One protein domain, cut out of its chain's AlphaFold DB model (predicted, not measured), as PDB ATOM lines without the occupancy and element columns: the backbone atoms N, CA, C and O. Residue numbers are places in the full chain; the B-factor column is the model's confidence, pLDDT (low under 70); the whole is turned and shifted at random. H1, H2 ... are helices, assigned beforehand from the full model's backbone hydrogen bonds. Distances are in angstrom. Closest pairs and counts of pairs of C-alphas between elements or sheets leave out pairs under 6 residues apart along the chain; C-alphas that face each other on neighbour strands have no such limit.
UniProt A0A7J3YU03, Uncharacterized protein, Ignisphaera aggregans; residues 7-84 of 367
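AT A GLANCE: This is residues 7 to 84 of the 367 residues of an uncharacterized protein of Ignisphaera aggregans (UniProt A0A7J3YU03). A compact cluster of six short helices that mostly cross one another, with H4 and H5 near its middle. H6 packs across both of them at one end of the longest axis, while H1 and H3 make the other end, and H2 lies at the border without clearly touching any helix. The printed part has 78 residues, with six named helices in the order H1 to H6 and no named strand; the class is all helix. The whole is compact, with a radius of gyration of the C-alphas of 11.3 A, and rounded, spanning 30 by 24 by 20 A.

HOW THE PARTS SIT: H1, residues 7 to 18, touches H3, residues 30 to 37, at a steep tilt of 64 degrees, opposite ways; their closest C-alphas, of Lys 12 and Thr 37, are 6.2 A apart. H2, residues 22 to 27, is close to but not clearly touching H1, the closest C-alphas being those of Leu 17 and Ile 25, 7.3 A apart. H3 touches H5, residues 64 to 71, where the closest C-alphas, of Arg 30 and Leu 70, are 5.0 A apart. H4, residues 46 to 58, is close to but not clearly touching H1, at a shallow tilt of 31 degrees, the same way. H4 touches H5 at a steep tilt of 46 degrees, opposite ways, with the closest C-alphas, of Ala 53 and Ile 67, 6.3 A apart. H5 is the hub, touching H3, H4 and H6, residues 75 to 83. H5 and H6 stand about perpendicular at 77 degrees, and their closest C-alphas, of Cys 68 and Met 75, are 6.2 A apart. H4 and H6 touch and are only just about perpendicular, at 70.3 degrees; their closest C-alphas, of Lys 50 and Ala 81, are 5.1 A apart. Among the pairs that are apart are H1 and H6, and H2 and H4. In H1, H3, H4, H5 and H6 every O i to N i+4 pair is within hydrogen-bond range; in H2 it is 1 of 2.

IN THESE COORDINATES: H1 begins at C-alpha 7 (126.869, 128.175, 108.033) and is 15.9 A long. H4, the longest helix with 13 residues, measures 18.5 A from C-alpha 46 (127.092, 129.491, 123.985) to C-alpha 58. H2 is 9.3 A long, H3 10.4 A and H5 10.5 A. H6 is 11.9 A long and ends at C-alpha 83 (142.312, 125.545, 123.832).

THE WHOLE: The two C-alphas farthest apart, of Glu 35 and Gly 84, are 30.0 A apart. The printed part has no cut. The link from H3 to H4 is short, the other four are tight. Mean pLDDT of the printed part is 78.5, and residues 22 and 84 are under 70.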
ATOM      1  N   GLU A   7     126.054 128.152 109.251       70.62
ATOM      2  CA  GLU A   7     126.869 128.175 108.033       70.62
ATOM      3  C   GLU A   7     126.662 129.460 107.219       70.62
ATOM      4  O   GLU A   7     127.615 130.011 106.666       70.62
ATOM      5  N   GLU A   8     125.438 129.990 107.203       73.38
ATOM      6  CA  GLU A   8     125.104 131.246 106.531       73.38
ATOM      7  C   GLU A   8     125.712 132.447 107.277       73.38
ATOM      8  O   GLU A   8     126.256 133.364 106.663       73.38
ATOM      9  N   LEU A   9     125.703 132.405 108.613       74.12
ATOM     10  CA  LEU A   9     126.337 133.420 109.457       74.12
ATOM     11  C   LEU A   9     127.869 133.392 109.349       74.12
ATOM     12  O   LEU A   9     128.497 134.446 109.260       74.12
ATOM     13  N   ILE A  10     128.480 132.204 109.307       75.38
ATOM     14  CA  ILE A  10     129.927 132.059 109.075       75.38
ATOM     15  C   ILE A  10     130.306 132.592 107.688       75.38
ATOM     16  O   ILE A  10     131.325 133.269 107.556       75.38
ATOM     17  N   SER A  11     129.480 132.344 106.669       78.25
ATOM     18  CA  SER A  11     129.724 132.836 105.307       78.25
ATOM     19  C   SER A  11     129.680 134.366 105.234       78.25
ATOM     20  O   SER A  11     130.614 134.967 104.710       78.25
ATOM     21  N   LYS A  12     128.680 135.003 105.862       78.06
ATOM     22  CA  LYS A  12     128.580 136.474 105.958       78.06
ATOM     23  C   LYS A  12     129.761 137.095 106.704       78.06
ATOM     24  O   LYS A  12     130.284 138.124 106.290       78.06
ATOM     25  N   ILE A  13     130.224 136.454 107.781       77.31
ATOM     26  CA  ILE A  13     131.411 136.904 108.525       77.31
ATOM     27  C   ILE A  13     132.671 136.811 107.661       77.31
ATOM     28  O   ILE A  13     133.493 137.723 107.706       77.31
ATOM     29  N   ARG A  14     132.828 135.742 106.874       80.88
ATOM     30  CA  ARG A  14     133.989 135.578 105.989       80.88
ATOM     31  C   ARG A  14     134.007 136.585 104.846       80.88
ATOM     32  O   ARG A  14     135.071 137.105 104.540       80.88
ATOM     33  N   GLU A  15     132.854 136.874 104.251       81.31
ATOM     34  CA  GLU A  15     132.730 137.893 103.204       81.31
ATOM     35  C   GLU A  15     133.040 139.293 103.752       81.31
ATOM     36  O   GLU A  15     133.836 140.026 103.171       81.31
ATOM     37  N   PHE A  16     132.492 139.626 104.924       80.00
ATOM     38  CA  PHE A  16     132.705 140.923 105.560       80.00
ATOM     39  C   PHE A  16     134.148 141.127 106.044       80.00
ATOM     40  O   PHE A  16     134.766 142.143 105.742       80.00
ATOM     41  N   LEU A  17     134.710 140.163 106.778       77.12
ATOM     42  CA  LEU A  17     136.069 140.280 107.319       77.12
ATOM     43  C   LEU A  17     137.156 140.013 106.271       77.12
ATOM     44  O   LEU A  17     138.283 140.459 106.454       77.12
ATOM     45  N   GLY A  18     136.839 139.310 105.178       72.50
ATOM     46  CA  GLY A  18     137.768 139.077 104.070       72.50
ATOM     47  C   GLY A  18     138.075 140.332 103.246       72.50
ATOM     48  O   GLY A  18     139.101 140.371 102.573       72.50
ATOM     49  N   GLY A  19     137.213 141.352 103.314       71.75
ATOM     50  CA  GLY A  19     137.400 142.643 102.646       71.75
ATOM     51  C   GLY A  19     138.111 143.711 103.482       71.75
ATOM     52  O   GLY A  19     138.294 144.814 102.977       71.75
ATOM     53  N   LEU A  20     138.483 143.413 104.733       77.00
ATOM     54  CA  LEU A  20     139.063 144.379 105.674       77.00
ATOM     55  C   LEU A  20     140.548 144.107 105.928       77.00
ATOM     56  O   LEU A  20     140.973 142.960 106.087       77.00
ATOM     57  N   GLU A  21     141.340 145.171 106.046       72.62
ATOM     58  CA  GLU A  21     142.738 145.060 106.459       72.62
ATOM     59  C   GLU A  21     142.862 144.791 107.972       72.62
ATOM     60  O   GLU A  21     141.996 145.133 108.782       72.62
ATOM     61  N   SER A  22     143.981 144.193 108.401       66.56
ATOM     62  CA  SER A  22     144.175 143.774 109.802       66.56
ATOM     63  C   SER A  22     144.064 144.914 110.829       66.56
ATOM     64  O   SER A  22     143.807 144.629 112.002       66.56
ATOM     65  N   GLU A  23     144.282 146.171 110.433       70.31
ATOM     66  CA  GLU A  23     144.101 147.340 111.305       70.31
ATOM     67  C   GLU A  23     142.635 147.783 111.408       70.31
ATOM     68  O   GLU A  23     142.189 148.186 112.484       70.31
ATOM     69  N   GLU A  24     141.847 147.608 110.348       73.44
ATOM     70  CA  GLU A  24     140.411 147.917 110.333       73.44
ATOM     71  C   GLU A  24     139.638 146.944 111.237       73.44
ATOM     72  O   GLU A  24     138.783 147.344 112.030       73.44
ATOM     73  N   ILE A  25     140.035 145.667 111.243       72.94
ATOM     74  CA  ILE A  25     139.448 144.635 112.114       72.94
ATOM     75  C   ILE A  25     139.682 144.940 113.608       72.94
ATOM     76  O   ILE A  25     138.844 144.625 114.459       72.94
ATOM     77  N   LYS A  26     140.806 145.577 113.967       71.19
ATOM     78  CA  LYS A  26     141.090 145.961 115.364       71.19
ATOM     79  C   LYS A  26     140.199 147.111 115.840       71.19
ATOM     80  O   LYS A  26     139.862 147.156 117.028       71.19
ATOM     81  N   GLN A  27     139.812 148.007 114.934       78.50
ATOM     82  CA  GLN A  27     138.964 149.164 115.228       78.50
ATOM     83  C   GLN A  27     137.469 148.829 115.222       78.50
ATOM     84  O   GLN A  27     136.701 149.532 115.873       78.50
ATOM     85  N   LEU A  28     137.079 147.713 114.598       80.44
ATOM     86  CA  LEU A  28     135.690 147.268 114.485       80.44
ATOM     87  C   LEU A  28     134.965 147.240 115.837       80.44
ATOM     88  O   LEU A  28     135.341 146.511 116.759       80.44
ATOM     89  N   THR A  29     133.897 148.009 115.966       81.62
ATOM     90  CA  THR A  29     133.067 148.024 117.168       81.62
ATOM     91  C   THR A  29     132.037 146.900 117.142       81.62
ATOM     92  O   THR A  29     131.662 146.350 116.107       81.62
ATOM     93  N   ARG A  30     131.506 146.566 118.319       76.69
ATOM     94  CA  ARG A  30     130.443 145.564 118.434       76.69
ATOM     95  C   ARG A  30     129.172 145.940 117.661       76.69
ATOM     96  O   ARG A  30     128.486 145.044 117.187       76.69
ATOM     97  N   LYS A  31     128.844 147.232 117.550       80.44
ATOM     98  CA  LYS A  31     127.668 147.692 116.791       80.44
ATOM     99  C   LYS A  31     127.848 147.441 115.297       80.44
ATOM    100  O   LYS A  31     126.988 146.806 114.706       80.44
ATOM    101  N   GLU A  32     129.002 147.812 114.746       79.56
ATOM    102  CA  GLU A  32     129.349 147.568 113.338       79.56
ATOM    103  C   GLU A  32     129.391 146.067 113.021       79.56
ATOM    104  O   GLU A  32     128.886 145.627 111.994       79.56
ATOM    105  N   PHE A  33     129.900 145.246 113.946       79.94
ATOM    106  CA  PHE A  33     129.865 143.789 113.806       79.94
ATOM    107  C   PHE A  33     128.433 143.224 113.802       79.94
ATOM    108  O   PHE A  33     128.141 142.295 113.053       79.94
ATOM    109  N   ILE A  34     127.523 143.771 114.616       81.69
ATOM    110  CA  ILE A  34     126.109 143.356 114.634       81.69
ATOM    111  C   ILE A  34     125.397 143.794 113.351       81.69
ATOM    112  O   ILE A  34     124.635 143.006 112.797       81.69
ATOM    113  N   GLU A  35     125.652 145.010 112.870       78.88
ATOM    114  CA  GLU A  35     125.081 145.527 111.621       78.88
ATOM    115  C   GLU A  35     125.542 144.708 110.410       78.88
ATOM    116  O   GLU A  35     124.717 144.328 109.583       78.88
ATOM    117  N   ALA A  36     126.827 144.346 110.348       72.44
ATOM    118  CA  ALA A  36     127.385 143.556 109.252       72.44
ATOM    119  C   ALA A  36     126.935 142.086 109.261       72.44
ATOM    120  O   ALA A  36     126.686 141.493 108.214       72.44
ATOM    121  N   THR A  37     126.827 141.472 110.444       72.31
ATOM    122  CA  THR A  37     126.467 140.047 110.565       72.31
ATOM    123  C   THR A  37     124.965 139.810 110.701       72.31
ATOM    124  O   THR A  37     124.507 138.675 110.565       72.31
ATOM    125  N   GLY A  38     124.186 140.860 110.978       71.06
ATOM    126  CA  GLY A  38     122.740 140.804 111.188       71.06
ATOM    127  C   GLY A  38     122.310 140.076 112.466       71.06
ATOM    128  O   GLY A  38     121.114 139.879 112.681       71.06
ATOM    129  N   VAL A  39     123.250 139.654 113.325       73.38
ATOM    130  CA  VAL A  39     122.955 138.849 114.517       73.38
ATOM    131  C   VAL A  39     123.667 139.396 115.747       73.38
ATOM    132  O   VAL A  39     124.881 139.569 115.773       73.38
ATOM    133  N   ASN A  40     122.905 139.613 116.824       78.62
ATOM    134  CA  ASN A  40     123.460 140.017 118.114       78.62
ATOM    135  C   ASN A  40     124.050 138.806 118.864       78.62
ATOM    136  O   ASN A  40     123.291 137.902 119.223       78.62
ATOM    137  N   PRO A  41     125.354 138.798 119.208       73.44
ATOM    138  CA  PRO A  41     125.994 137.684 119.912       73.44
ATOM    139  C   PRO A  41     125.373 137.305 121.268       73.44
ATOM    140  O   PRO A  41     125.542 136.167 121.701       73.44
ATOM    141  N   LEU A  42     124.616 138.195 121.934       75.94
ATOM    142  CA  LEU A  42     123.869 137.832 123.159       75.94
ATOM    143  C   LEU A  42     122.742 136.838 122.887       75.94
ATOM    144  O   LEU A  42     122.434 136.018 123.748       75.94
ATOM    145  N   ASN A  43     122.170 136.890 121.686       78.19
ATOM    146  CA  ASN A  43     120.998 136.112 121.307       78.19
ATOM    147  C   ASN A  43     121.373 134.730 120.748       78.19
ATOM    148  O   ASN A  43     120.492 133.941 120.417       78.19
ATOM    149  N   ILE A  44     122.672 134.422 120.646       77.81
ATOM    150  CA  ILE A  44     123.176 133.159 120.106       77.81
ATOM    151  C   ILE A  44     123.632 132.228 121.244       77.81
ATOM    152  O   ILE A  44     124.234 132.650 122.244       77.81
ATOM    153  N   SER A  45     123.385 130.924 121.075       79.00
ATOM    154  CA  SER A  45     123.803 129.883 122.018       79.00
ATOM    155  C   SER A  45     125.309 129.936 122.331       79.00
ATOM    156  O   SER A  45     126.145 130.280 121.489       79.00
ATOM    157  N   SER A  46     125.683 129.544 123.555       76.69
ATOM    158  CA  SER A  46     127.092 129.491 123.985       76.69
ATOM    159  C   SER A  46     127.945 128.568 123.097       76.69
ATOM    160  O   SER A  46     129.135 128.817 122.918       76.69
ATOM    161  N   LYS A  47     127.346 127.526 122.503       78.56
ATOM    162  CA  LYS A  47     128.025 126.604 121.580       78.56
ATOM    163  C   LYS A  47     128.453 127.319 120.295       78.56
ATOM    164  O   LYS A  47     129.613 127.216 119.912       78.56
ATOM    165  N   TYR A  48     127.557 128.096 119.689       79.56
ATOM    166  CA  TYR A  48     127.843 128.850 118.466       79.56
ATOM    167  C   TYR A  48     128.829 129.994 118.704       79.56
ATOM    168  O   TYR A  48     129.754 130.172 117.921       79.56
ATOM    169  N   ARG A  49     128.726 130.700 119.837       80.50
ATOM    170  CA  ARG A  49     129.715 131.724 120.218       80.50
ATOM    171  C   ARG A  49     131.137 131.168 120.357       80.50
ATOM    172  O   ARG A  49     132.087 131.816 119.937       80.50
ATOM    173  N   LYS A  50     131.296 129.957 120.903       83.50
ATOM    174  CA  LYS A  50     132.607 129.290 120.993       83.50
ATOM    175  C   LYS A  50     133.168 128.912 119.622       83.50
ATOM    176  O   LYS A  50     134.376 129.002 119.437       83.50
ATOM    177  N   GLU A  51     132.311 128.517 118.684       80.44
ATOM    178  CA  GLU A  51     132.725 128.182 117.318       80.44
ATOM    179  C   GLU A  51     133.147 129.432 116.535       80.44
ATOM    180  O   GLU A  51     134.218 129.458 115.936       80.44
ATOM    181  N   LEU A  52     132.384 130.523 116.657       81.56
ATOM    182  CA  LEU A  52     132.753 131.821 116.090       81.56
ATOM    183  C   LEU A  52     134.060 132.353 116.682       81.56
ATOM    184  O   LEU A  52     134.909 132.844 115.948       81.56
ATOM    185  N   ALA A  53     134.275 132.194 117.992       83.88
ATOM    186  CA  ALA A  53     135.534 132.576 118.630       83.88
ATOM    187  C   ALA A  53     136.747 131.821 118.053       83.88
ATOM    188  O   ALA A  53     137.828 132.397 117.962       83.88
ATOM    189  N   ARG A  54     136.582 130.554 117.642       83.88
ATOM    190  CA  ARG A  54     137.649 129.790 116.974       83.88
ATOM    191  C   ARG A  54     137.929 130.318 115.576       83.88
ATOM    192  O   ARG A  54     139.091 130.516 115.251       83.88
ATOM    193  N   ILE A  55     136.887 130.571 114.786       82.50
ATOM    194  CA  ILE A  55     137.013 131.075 113.410       82.50
ATOM    195  C   ILE A  55     137.681 132.455 113.406       82.50
ATOM    196  O   ILE A  55     138.679 132.653 112.722       82.50
ATOM    197  N   LEU A  56     137.209 133.382 114.244       81.88
ATOM    198  CA  LEU A  56     137.783 134.729 114.360       81.88
ATOM    199  C   LEU A  56     139.263 134.702 114.775       81.88
ATOM    200  O   LEU A  56     140.050 135.527 114.311       81.88
ATOM    201  N   TYR A  57     139.658 133.753 115.627       85.31
ATOM    202  CA  TYR A  57     141.049 133.616 116.053       85.31
ATOM    203  C   TYR A  57     141.929 132.935 114.998       85.31
ATOM    204  O   TYR A  57     143.021 133.416 114.716       85.31
ATOM    205  N   HIS A  58     141.486 131.814 114.428       82.31
ATOM    206  CA  HIS A  58     142.316 130.998 113.540       82.31
ATOM    207  C   HIS A  58     142.337 131.488 112.090       82.31
ATOM    208  O   HIS A  58     143.375 131.369 111.449       82.31
ATOM    209  N   GLU A  59     141.231 132.036 111.577       80.62
ATOM    210  CA  GLU A  59     141.134 132.482 110.177       80.62
ATOM    211  C   GLU A  59     141.502 133.963 110.014       80.62
ATOM    212  O   GLU A  59     142.185 134.320 109.061       80.62
ATOM    213  N   PHE A  60     141.113 134.818 110.966       79.00
ATOM    214  CA  PHE A  60     141.293 136.277 110.875       79.00
ATOM    215  C   PHE A  60     142.320 136.838 111.875       79.00
ATOM    216  O   PHE A  60     142.503 138.050 111.967       79.00
ATOM    217  N   ASN A  61     142.993 135.964 112.635       80.00
ATOM    218  CA  ASN A  61     144.027 136.303 113.621       80.00
ATOM    219  C   ASN A  61     143.611 137.391 114.638       80.00
ATOM    220  O   ASN A  61     144.424 138.200 115.094       80.00
ATOM    221  N   ILE A  62     142.323 137.428 115.000       83.81
ATOM    222  CA  ILE A  62     141.767 138.465 115.873       83.81
ATOM    223  C   ILE A  62     142.206 138.221 117.328       83.81
ATOM    224  O   ILE A  62     142.017 137.123 117.851       83.81
ATOM    225  N   PRO A  63     142.733 139.226 118.053       84.12
ATOM    226  CA  PRO A  63     143.171 139.046 119.438       84.12
ATOM    227  C   PRO A  63     142.039 138.631 120.391       84.12
ATOM    228  O   PRO A  63     140.924 139.145 120.316       84.12
ATOM    229  N   TYR A  64     142.359 137.802 121.394       84.25
ATOM    230  CA  TYR A  64     141.421 137.326 122.431       84.25
ATOM    231  C   TYR A  64     140.573 138.442 123.053       84.25
ATOM    232  O   TYR A  64     139.374 138.267 123.263       84.25
ATOM    233  N   ARG A  65     141.186 139.600 123.331       83.06
ATOM    234  CA  ARG A  65     140.505 140.760 123.923       83.06
ATOM    235  C   ARG A  65     139.405 141.299 123.008       83.06
ATOM    236  O   ARG A  65     138.334 141.647 123.492       83.06
ATOM    237  N   LYS A  66     139.658 141.312 121.699       83.75
ATOM    238  CA  LYS A  66     138.711 141.782 120.690       83.75
ATOM    239  C   LYS A  66     137.594 140.765 120.455       83.75
ATOM    240  O   LYS A  66     136.435 141.144 120.369       83.75
ATOM    241  N   ILE A  67     137.899 139.467 120.496       83.31
ATOM    242  CA  ILE A  67     136.877 138.406 120.454       83.31
ATOM    243  C   ILE A  67     135.928 138.498 121.662       83.31
ATOM    244  O   ILE A  67     134.718 138.341 121.507       83.31
ATOM    245  N   CYS A  68     136.451 138.797 122.858       84.88
ATOM    246  CA  CYS A  68     135.619 139.022 124.045       84.88
ATOM    247  C   CYS A  68     134.652 140.198 123.866       84.88
ATOM    248  O   CYS A  68     133.493 140.093 124.265       84.88
ATOM    249  N   GLU A  69     135.126 141.293 123.262       85.06
ATOM    250  CA  GLU A  69     134.331 142.490 122.973       85.06
ATOM    251  C   GLU A  69     133.226 142.198 121.949       85.06
ATOM    252  O   GLU A  69     132.055 142.473 122.209       85.06
ATOM    253  N   LEU A  70     133.585 141.583 120.817       82.69
ATOM    254  CA  LEU A  70     132.667 141.309 119.713       82.69
ATOM    255  C   LEU A  70     131.597 140.284 120.109       82.69
ATOM    256  O   LEU A  70     130.410 140.534 119.924       82.69
ATOM    257  N   LEU A  71     131.991 139.159 120.717       82.62
ATOM    258  CA  LEU A  71     131.081 138.049 121.035       82.62
ATOM    259  C   LEU A  71     130.469 138.109 122.444       82.62
ATOM    260  O   LEU A  71     129.710 137.208 122.813       82.62
ATOM    261  N   ALA A  72     130.790 139.142 123.233       83.50
ATOM    262  CA  ALA A  72     130.402 139.271 124.642       83.50
ATOM    263  C   ALA A  72     130.681 137.995 125.448       83.50
ATOM    264  O   ALA A  72     129.794 137.396 126.065       83.50
ATOM    265  N   MET A  73     131.935 137.550 125.392       82.31
ATOM    266  CA  MET A  73     132.417 136.362 126.089       82.31
ATOM    267  C   MET A  73     133.467 136.730 127.132       82.31
ATOM    268  O   MET A  73     134.218 137.688 126.967       82.31
ATOM    269  N   SER A  74     133.558 135.933 128.199       83.94
ATOM    270  CA  SER A  74     134.654 136.069 129.157       83.94
ATOM    271  C   SER A  74     135.976 135.610 128.527       83.94
ATOM    272  O   SER A  74     136.009 134.640 127.765       83.94
ATOM    273  N   MET A  75     137.097 136.234 128.910       78.94
ATOM    274  CA  MET A  75     138.446 135.806 128.491       78.94
ATOM    275  C   MET A  75     138.708 134.320 128.780       78.94
ATOM    276  O   MET A  75     139.399 133.639 128.021       78.94
ATOM    277  N   ARG A  76     138.128 133.792 129.868       80.94
ATOM    278  CA  ARG A  76     138.225 132.378 130.243       80.94
ATOM    279  C   ARG A  76     137.487 131.482 129.252       80.94
ATOM    280  O   ARG A  76     138.012 130.431 128.898       80.94
ATOM    281  N   ASP A  77     136.303 131.884 128.798       79.12
ATOM    282  CA  ASP A  77     135.508 131.099 127.853       79.12
ATOM    283  C   ASP A  77     136.052 131.166 126.432       79.12
ATOM    284  O   ASP A  77     136.037 130.141 125.759       79.12
ATOM    285  N   VAL A  78     136.607 132.306 126.006       80.56
ATOM    286  CA  VAL A  78     137.342 132.417 124.731       80.56
ATOM    287  C   VAL A  78     138.596 131.536 124.765       80.56
ATOM    288  O   VAL A  78     138.820 130.737 123.861       80.56
ATOM    289  N   SER A  79     139.362 131.574 125.862       80.31
ATOM    290  CA  SER A  79     140.524 130.694 126.058       80.31
ATOM    291  C   SER A  79     140.146 129.211 126.069       80.31
ATOM    292  O   SER A  79     140.788 128.400 125.408       80.31
ATOM    293  N   ARG A  80     139.062 128.842 126.758       81.06
ATOM    294  CA  ARG A  80     138.560 127.462 126.800       81.06
ATOM    295  C   ARG A  80     137.989 127.010 125.451       81.06
ATOM    296  O   ARG A  80     138.119 125.834 125.117       81.06
ATOM    297  N   ALA A  81     137.369 127.914 124.693       78.44
ATOM    298  CA  ALA A  81     136.868 127.646 123.347       78.44
ATOM    299  C   ALA A  81     138.012 127.314 122.386       78.44
ATOM    300  O   ALA A  81     137.911 126.329 121.658       78.44
ATOM    301  N   ILE A  82     139.097 128.092 122.443       80.00
ATOM    302  CA  ILE A  82     140.264 127.957 121.565       80.00
ATOM    303  C   ILE A  82     141.183 126.801 122.004       80.00
ATOM    304  O   ILE A  82     141.705 126.090 121.156       80.00
ATOM    305  N   ARG A  83     141.358 126.555 123.314       73.38
ATOM    306  CA  ARG A  83     142.312 125.545 123.832       73.38
ATOM    307  C   ARG A  83     141.727 124.160 124.133       73.38
ATOM    308  O   ARG A  83     142.507 123.233 124.297       73.38
ATOM    309  N   GLY A  84     140.401 124.006 124.225       55.34
ATOM    310  CA  GLY A  84     139.746 122.731 124.563       55.34
ATOM    311  C   GLY A  84     139.942 122.329 126.036       55.34
ATOM    312  O   GLY A  84     141.048 122.077 126.499       55.34
TER     313      GLY A  84